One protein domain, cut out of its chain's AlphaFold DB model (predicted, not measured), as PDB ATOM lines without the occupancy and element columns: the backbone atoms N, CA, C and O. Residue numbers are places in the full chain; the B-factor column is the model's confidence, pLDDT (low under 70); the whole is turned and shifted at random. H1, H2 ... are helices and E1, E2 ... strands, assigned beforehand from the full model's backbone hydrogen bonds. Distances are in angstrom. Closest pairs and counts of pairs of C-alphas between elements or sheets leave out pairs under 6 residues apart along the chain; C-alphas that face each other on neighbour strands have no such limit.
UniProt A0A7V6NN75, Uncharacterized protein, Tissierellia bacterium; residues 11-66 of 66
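Overview. This is residues 11 to 66 of the 66 residues of an uncharacterized protein of Tissierellia bacterium (UniProt A0A7V6NN75). A long, thin model in two parts set end to end: a narrow two-stranded hairpin, E1 and E2, makes one half of the length, and a helical hairpin of two nearly antiparallel helices side by side, H1 and H2, makes the other. The two parts are joined by the stretch of residues 28 to 31, and the turn at residues 16 to 21 sticks out at the far end of the strand hairpin. The printed part has 56 residues, with two named strands and then two named helices in the order E1, E2, H1, H2; the sheet has the order E1 - E2, antiparallel, and the class is mixed, helices and strands. The whole is extended, with a radius of gyration of the C-alphas of 18.5 A, and a rod in outline, spanning 61 by 17 by 10 A.

Along the chain. Strand E1 is residues 11 to 16, 16.4 A from first to last C-alpha, and begins at C-alpha 11 at (18.861, -51.682, 39.951). Strand E2 is residues 21 to 27, 19.8 A long in the same measure. Helix H1 is residues 32 to 44, 19.0 A from first to last C-alpha, and begins at C-alpha 32 at (14.764, -34.437, 37.947). Helix H2, residues 50 to 65, is the longest helix by residues and measures 22.6 A; it ends at C-alpha 65 at (17.802, -38.933, 46.715).

Arrangement. E1 and E2 form a hairpin of antiparallel neighbour strands, with 166 degrees between their N-to-C directions. The C-alphas of Arg 14 and Glu 23 face each other at 4.6 A. N 13 and O 24 are within hydrogen-bond range at 2.9 A, and so are N 24 and O 13 at 2.9 A. E1 is apart from H1 and from H2, and E2 is apart from H2. H1 and H2 form a helical hairpin and touch, with 10 pairs of C-alphas within 8 A; the closest C-alphas are those of Leu 42 and Lys 53, 6.7 A apart. Their lines stand at a shallow tilt of 9 degrees, and they run opposite ways. In H1 and H2 every O i to N i+4 pair is within hydrogen-bond range.

Size, cuts and confidence. The two C-alphas farthest apart are those of Glu 18 and Asp 47, at 61.7 A, while the C-alphas of Asn 11 and Arg 66, the first and last printed, are 13.3 A apart. Residues 16 to 21 stand free. The links E1 to E2, E2 to H1 and H1 to H2 are tight, with 4, 4 and 5 residues between the elements. The printed part has no cut, and it ends at residue 66, the chain's last residue. The mean pLDDT of the printed part is 87.0; residue 11 and residues 28 to 30 are under 70.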
ATOM      1  N   ASN A  11      18.838 -50.880  41.162       69.81
ATOM      2  CA  ASN A  11      18.861 -51.682  39.951       69.81
ATOM      3  C   ASN A  11      20.243 -52.326  39.856       69.81
ATOM      4  O   ASN A  11      21.250 -51.624  39.746       69.81
ATOM      5  N   ARG A  12      20.280 -53.656  39.913       77.38
ATOM      6  CA  ARG A  12      21.495 -54.440  39.694       77.38
ATOM      7  C   ARG A  12      21.510 -54.920  38.254       77.38
ATOM      8  O   ARG A  12      20.553 -55.550  37.809       77.38
ATOM      9  N   ILE A  13      22.577 -54.606  37.533       80.44
ATOM     10  CA  ILE A  13      22.822 -55.122  36.187       80.44
ATOM     11  C   ILE A  13      24.052 -56.014  36.286       80.44
ATOM     12  O   ILE A  13      25.127 -55.537  36.648       80.44
ATOM     13  N   ARG A  14      23.880 -57.302  35.984       84.94
ATOM     14  CA  ARG A  14      24.977 -58.264  35.892       84.94
ATOM     15  C   ARG A  14      25.322 -58.473  34.424       84.94
ATOM     16  O   ARG A  14      24.427 -58.712  33.615       84.94
ATOM     17  N   LEU A  15      26.599 -58.336  34.097       83.25
ATOM     18  CA  LEU A  15      27.156 -58.574  32.772       83.25
ATOM     19  C   LEU A  15      28.221 -59.657  32.912       83.25
ATOM     20  O   LEU A  15      29.183 -59.485  33.654       83.25
ATOM     21  N   GLU A  16      28.035 -60.760  32.200       89.50
ATOM     22  CA  GLU A  16      28.993 -61.860  32.129       89.50
ATOM     23  C   GLU A  16      29.445 -62.022  30.676       89.50
ATOM     24  O   GLU A  16      28.635 -62.028  29.747       89.50
ATOM     25  N   THR A  17      30.754 -62.124  30.495       85.75
ATOM     26  CA  THR A  17      31.441 -62.471  29.246       85.75
ATOM     27  C   THR A  17      32.413 -63.611  29.550       85.75
ATOM     28  O   THR A  17      32.683 -63.869  30.720       85.75
ATOM     29  N   GLU A  18      32.954 -64.291  28.535       89.94
ATOM     30  CA  GLU A  18      33.891 -65.411  28.758       89.94
ATOM     31  C   GLU A  18      35.120 -65.007  29.595       89.94
ATOM     32  O   GLU A  18      35.622 -65.816  30.373       89.94
ATOM     33  N   ASP A  19      35.541 -63.741  29.499       92.69
ATOM     34  CA  ASP A  19      36.751 -63.226  30.148       92.69
ATOM     35  C   ASP A  19      36.481 -62.382  31.410       92.69
ATOM     36  O   ASP A  19      37.401 -62.130  32.191       92.69
ATOM     37  N   TYR A  20      35.241 -61.914  31.623       76.44
ATOM     38  CA  TYR A  20      34.914 -60.958  32.692       76.44
ATOM     39  C   TYR A  20      33.497 -61.101  33.247       76.44
ATOM     40  O   TYR A  20      32.529 -61.251  32.501       76.44
ATOM     41  N   GLU A  21      33.379 -60.888  34.559       87.56
ATOM     42  CA  GLU A  21      32.122 -60.685  35.275       87.56
ATOM     43  C   GLU A  21      32.090 -59.276  35.886       87.56
ATOM     44  O   GLU A  21      33.037 -58.844  36.547       87.56
ATOM     45  N   MET A  22      30.993 -58.548  35.665       84.94
ATOM     46  CA  MET A  22      30.765 -57.218  36.226       84.94
ATOM     47  C   MET A  22      29.363 -57.110  36.831       84.94
ATOM     48  O   MET A  22      28.366 -57.435  36.182       84.94
ATOM     49  N   GLU A  23      29.271 -56.564  38.046       85.69
ATOM     50  CA  GLU A  23      28.007 -56.164  38.672       85.69
ATOM     51  C   GLU A  23      27.963 -54.640  38.836       85.69
ATOM     52  O   GLU A  23      28.804 -54.034  39.499       85.69
ATOM     53  N   LEU A  24      26.955 -54.011  38.231       78.75
ATOM     54  CA  LEU A  24      26.688 -52.582  38.342       78.75
ATOM     55  C   LEU A  24      25.492 -52.363  39.269       78.75
ATOM     56  O   LEU A  24      24.370 -52.768  38.958       78.75
ATOM     57  N   ALA A  25      25.722 -51.677  40.387       76.19
ATOM     58  CA  ALA A  25      24.679 -51.244  41.308       76.19
ATOM     59  C   ALA A  25      24.307 -49.781  41.026       76.19
ATOM     60  O   ALA A  25      24.995 -48.853  41.453       76.19
ATOM     61  N   ILE A  26      23.212 -49.562  40.296       73.12
ATOM     62  CA  ILE A  26      22.751 -48.220  39.930       73.12
ATOM     63  C   ILE A  26      21.661 -47.787  40.909       73.12
ATOM     64  O   ILE A  26      20.577 -48.377  40.965       73.12
ATOM     65  N   ARG A  27      21.926 -46.710  41.660       70.69
ATOM     66  CA  ARG A  27      20.871 -45.999  42.391       70.69
ATOM     67  C   ARG A  27      20.027 -45.230  41.388       70.69
ATOM     68  O   ARG A  27      20.529 -44.348  40.692       70.69
ATOM     69  N   LYS A  28      18.746 -45.572  41.304       65.69
ATOM     70  CA  LYS A  28      17.798 -44.815  40.496       65.69
ATOM     71  C   LYS A  28      17.504 -43.514  41.241       65.69
ATOM     72  O   LYS A  28      16.795 -43.538  42.236       65.69
ATOM     73  N   LEU A  29      18.080 -42.404  40.786       66.56
ATOM     74  CA  LEU A  29      17.638 -41.085  41.233       66.56
ATOM     75  C   LEU A  29      16.194 -40.874  40.753       66.56
ATOM     76  O   LEU A  29      15.802 -41.430  39.717       66.56
ATOM     77  N   GLY A  30      15.397 -40.109  41.502       68.12
ATOM     78  CA  GLY A  30      14.050 -39.729  41.068       68.12
ATOM     79  C   GLY A  30      14.052 -39.008  39.709       68.12
ATOM     80  O   GLY A  30      15.090 -38.780  39.093       68.12
ATOM     81  N   ASN A  31      12.884 -38.619  39.202       80.31
ATOM     82  CA  ASN A  31      12.831 -37.803  37.988       80.31
ATOM     83  C   ASN A  31      13.259 -36.353  38.310       80.31
ATOM     84  O   ASN A  31      12.584 -35.696  39.108       80.31
ATOM     85  N   PRO A  32      14.319 -35.806  37.684       80.19
ATOM     86  CA  PRO A  32      14.764 -34.437  37.947       80.19
ATOM     87  C   PRO A  32      13.692 -33.378  37.644       80.19
ATOM     88  O   PRO A  32      13.628 -32.351  38.321       80.19
ATOM     89  N   ALA A  33      12.819 -33.629  36.660       83.69
ATOM     90  CA  ALA A  33      11.738 -32.710  36.301       83.69
ATOM     91  C   ALA A  33      10.704 -32.553  37.430       83.69
ATOM     92  O   ALA A  33      10.202 -31.450  37.662       83.69
ATOM     93  N   ASP A  34      10.442 -33.626  38.180       84.75
ATOM     94  CA  ASP A  34       9.472 -33.617  39.277       84.75
ATOM     95  C   ASP A  34       9.971 -32.760  40.449       84.75
ATOM     96  O   ASP A  34       9.195 -32.011  41.052       84.75
ATOM     97  N   ILE A  35      11.279 -32.788  40.734       90.31
ATOM     98  CA  ILE A  35      11.895 -31.904  41.737       90.31
ATOM     99  C   ILE A  35      11.742 -30.447  41.328       90.31
ATOM    100  O   ILE A  35      11.325 -29.615  42.130       90.31
ATOM    101  N   LEU A  36      12.110 -30.128  40.084       90.38
ATOM    102  CA  LEU A  36      12.108 -28.756  39.588       90.38
ATOM    103  C   LEU A  36      10.699 -28.162  39.677       90.38
ATOM    104  O   LEU A  36      10.541 -27.017  40.104       90.38
ATOM    105  N   GLY A  37       9.672 -28.965  39.383       93.06
ATOM    106  CA  GLY A  37       8.277 -28.585  39.585       93.06
ATOM    107  C   GLY A  37       7.930 -28.285  41.049       93.06
ATOM    108  O   GLY A  37       7.282 -27.272  41.329       93.06
ATOM    109  N   LYS A  38       8.376 -29.123  41.995       93.94
ATOM    110  CA  LYS A  38       8.160 -28.907  43.439       93.94
ATOM    111  C   LYS A  38       8.864 -27.638  43.938       93.94
ATOM    112  O   LYS A  38       8.229 -26.811  44.590       93.94
ATOM    113  N   LEU A  39      10.132 -27.437  43.573       94.75
ATOM    114  CA  LEU A  39      10.913 -26.255  43.961       94.75
ATOM    115  C   LEU A  39      10.330 -24.960  43.380       94.75
ATOM    116  O   LEU A  39      10.259 -23.944  44.071       94.75
ATOM    117  N   TYR A  40       9.856 -24.993  42.131       95.81
ATOM    118  CA  TYR A  40       9.218 -23.838  41.501       95.81
ATOM    119  C   TYR A  40       7.948 -23.406  42.244       95.81
ATOM    120  O   TYR A  40       7.755 -22.215  42.497       95.81
ATOM    121  N   LYS A  41       7.101 -24.371  42.633       96.00
ATOM    122  CA  LYS A  41       5.893 -24.109  43.429       96.00
ATOM    123  C   LYS A  41       6.238 -23.545  44.807       96.00
ATOM    124  O   LYS A  41       5.638 -22.555  45.214       96.00
ATOM    125  N   LEU A  42       7.234 -24.120  45.485       96.50
ATOM    126  CA  LEU A  42       7.680 -23.670  46.805       96.50
ATOM    127  C   LEU A  42       8.186 -22.222  46.786       96.50
ATOM    128  O   LEU A  42       7.825 -21.426  47.649       96.50
ATOM    129  N   ARG A  43       8.960 -21.851  45.758       93.62
ATOM    130  CA  ARG A  43       9.439 -20.474  45.572       93.62
ATOM    131  C   ARG A  43       8.289 -19.466  45.486       93.62
ATOM    132  O   ARG A  43       8.404 -18.363  46.009       93.62
ATOM    133  N   GLY A  44       7.202 -19.839  44.812       93.75
ATOM    134  CA  GLY A  44       6.017 -18.997  44.647       93.75
ATOM    135  C   GLY A  44       5.093 -18.952  45.865       93.75
ATOM    136  O   GLY A  44       4.164 -18.145  45.870       93.75
ATOM    137  N   ASN A  45       5.325 -19.790  46.879       94.31
ATOM    138  CA  ASN A  45       4.487 -19.836  48.067       94.31
ATOM    139  C   ASN A  45       4.734 -18.591  48.938       94.31
ATOM    140  O   ASN A  45       5.849 -18.367  49.409       94.31
ATOM    141  N   LYS A  46       3.704 -17.760  49.115       95.19
ATOM    142  CA  LYS A  46       3.767 -16.537  49.931       95.19
ATOM    143  C   LYS A  46       3.353 -16.766  51.385       95.19
ATOM    144  O   LYS A  46       3.575 -15.879  52.198       95.19
ATOM    145  N   ASP A  47       2.795 -17.934  51.688       96.88
ATOM    146  CA  ASP A  47       2.291 -18.284  53.016       96.88
ATOM    147  C   ASP A  47       3.395 -18.834  53.929       96.88
ATOM    148  O   ASP A  47       3.184 -18.972  55.128       96.88
ATOM    149  N   LEU A  48       4.568 -19.144  53.362       96.12
ATOM    150  CA  LEU A  48       5.732 -19.655  54.081       96.12
ATOM    151  C   LEU A  48       6.837 -18.601  54.163       96.12
ATOM    152  O   LEU A  48       7.153 -17.939  53.163       96.12
ATOM    153  N   SER A  49       7.473 -18.523  55.327       96.81
ATOM    154  CA  SER A  49       8.717 -17.786  55.524       96.81
ATOM    155  C   SER A  49       9.878 -18.430  54.758       96.81
ATOM    156  O   SER A  49       9.803 -19.568  54.284       96.81
ATOM    157  N   ASP A  50      10.990 -17.708  54.635       94.62
ATOM    158  CA  ASP A  50      12.186 -18.241  53.980       94.62
ATOM    159  C   ASP A  50      12.810 -19.408  54.768       94.62
ATOM    160  O   ASP A  50      13.331 -20.354  54.172       94.62
ATOM    161  N   GLU A  51      12.707 -19.397  56.098       96.44
ATOM    162  CA  GLU A  51      13.143 -20.509  56.950       96.44
ATOM    163  C   GLU A  51      12.275 -21.751  56.743       96.44
ATOM    164  O   GLU A  51      12.805 -22.849  56.561       96.44
ATOM    165  N   GLU A  52      10.954 -21.585  56.671       96.94
ATOM    166  CA  GLU A  52      10.032 -22.687  56.385       96.94
ATOM    167  C   GLU A  52      10.263 -23.258  54.981       96.94
ATOM    168  O   GLU A  52      10.296 -24.477  54.793       96.94
ATOM    169  N   LYS A  53      10.519 -22.397  53.990       95.94
ATOM    170  CA  LYS A  53      10.898 -22.835  52.640       95.94
ATOM    171  C   LYS A  53      12.193 -23.633  52.646       95.94
ATOM    172  O   LYS A  53      12.272 -24.643  51.954       95.94
ATOM    173  N   ASN A  54      13.198 -23.228  53.416       96.25
ATOM    174  CA  ASN A  54      14.451 -23.975  53.503       96.25
ATOM    175  C   ASN A  54      14.246 -25.386  54.075       96.25
ATOM    176  O   ASN A  54      14.845 -26.340  53.570       96.25
ATOM    177  N   GLU A  55      13.377 -25.546  55.072       97.19
ATOM    178  CA  GLU A  55      13.026 -26.872  55.591       97.19
ATOM    179  C   GLU A  55      12.287 -27.725  54.551       97.19
ATOM    180  O   GLU A  55      12.593 -28.908  54.380       97.19
ATOM    181  N   GLU A  56      11.381 -27.131  53.776       96.31
ATOM    182  CA  GLU A  56      10.704 -27.833  52.681       96.31
ATOM    183  C   GLU A  56      11.659 -28.223  51.542       96.31
ATOM    184  O   GLU A  56      11.565 -29.333  51.012       96.31
ATOM    185  N   VAL A  57      12.645 -27.383  51.204       95.31
ATOM    186  CA  VAL A  57      13.698 -27.738  50.235       95.31
ATOM    187  C   VAL A  57      14.446 -28.988  50.694       95.31
ATOM    188  O   VAL A  57      14.627 -29.914  49.898       95.31
ATOM    189  N   LYS A  58      14.845 -29.064  51.971       94.50
ATOM    190  CA  LYS A  58      15.542 -30.243  52.515       94.50
ATOM    191  C   LYS A  58      14.707 -31.513  52.346       94.50
ATOM    192  O   LYS A  58      15.251 -32.538  51.933       94.50
ATOM    193  N   LYS A  59      13.396 -31.446  52.601       93.94
ATOM    194  CA  LYS A  59      12.470 -32.577  52.408       93.94
ATOM    195  C   LYS A  59      12.378 -32.996  50.938       93.94
ATOM    196  O   LYS A  59      12.514 -34.181  50.643       93.94
ATOM    197  N   ILE A  60      12.212 -32.037  50.023       91.06
ATOM    198  CA  ILE A  60      12.114 -32.285  48.573       91.06
ATOM    199  C   ILE A  60      13.385 -32.963  48.040       91.06
ATOM    200  O   ILE A  60      13.306 -33.922  47.273       91.06
ATOM    201  N   ILE A  61      14.561 -32.485  48.452       88.69
ATOM    202  CA  ILE A  61      15.841 -33.065  48.029       88.69
ATOM    203  C   ILE A  61      16.045 -34.454  48.642       88.69
ATOM    204  O   ILE A  61      16.473 -35.371  47.942       88.69
ATOM    205  N   ALA A  62      15.703 -34.646  49.918       87.12
ATOM    206  CA  ALA A  62      15.785 -35.956  50.560       87.12
ATOM    207  C   ALA A  62      14.876 -36.996  49.882       87.12
ATOM    208  O   ALA A  62      15.267 -38.152  49.757       87.12
ATOM    209  N   GLU A  63      13.689 -36.596  49.419       84.81
ATOM    210  CA  GLU A  63      12.786 -37.459  48.650       84.81
ATOM    211  C   GLU A  63      13.378 -37.846  47.288       84.81
ATOM    212  O   GLU A  63      13.256 -38.992  46.877       84.81
ATOM    213  N   TYR A  64      14.053 -36.922  46.601       82.81
ATOM    214  CA  TYR A  64      14.687 -37.206  45.310       82.81
ATOM    215  C   TYR A  64      15.861 -38.186  45.390       82.81
ATOM    216  O   TYR A  64      16.103 -38.957  44.459       82.81
ATOM    217  N   LEU A  65      16.622 -38.104  46.483       78.12
ATOM    218  CA  LEU A  65      17.802 -38.933  46.715       78.12
ATOM    219  C   LEU A  65      17.466 -40.309  47.314       78.12
ATOM    220  O   LEU A  65      18.371 -41.142  47.436       78.12
ATOM    221  N   ARG A  66      16.210 -40.532  47.721       70.75
ATOM    222  CA  ARG A  66      15.724 -41.812  48.252       70.75
ATOM    223  C   ARG A  66      15.470 -42.826  47.151       70.75
ATOM    224  O   ARG A  66      15.909 -43.976  47.380       70.75
TER     225      ARG A  66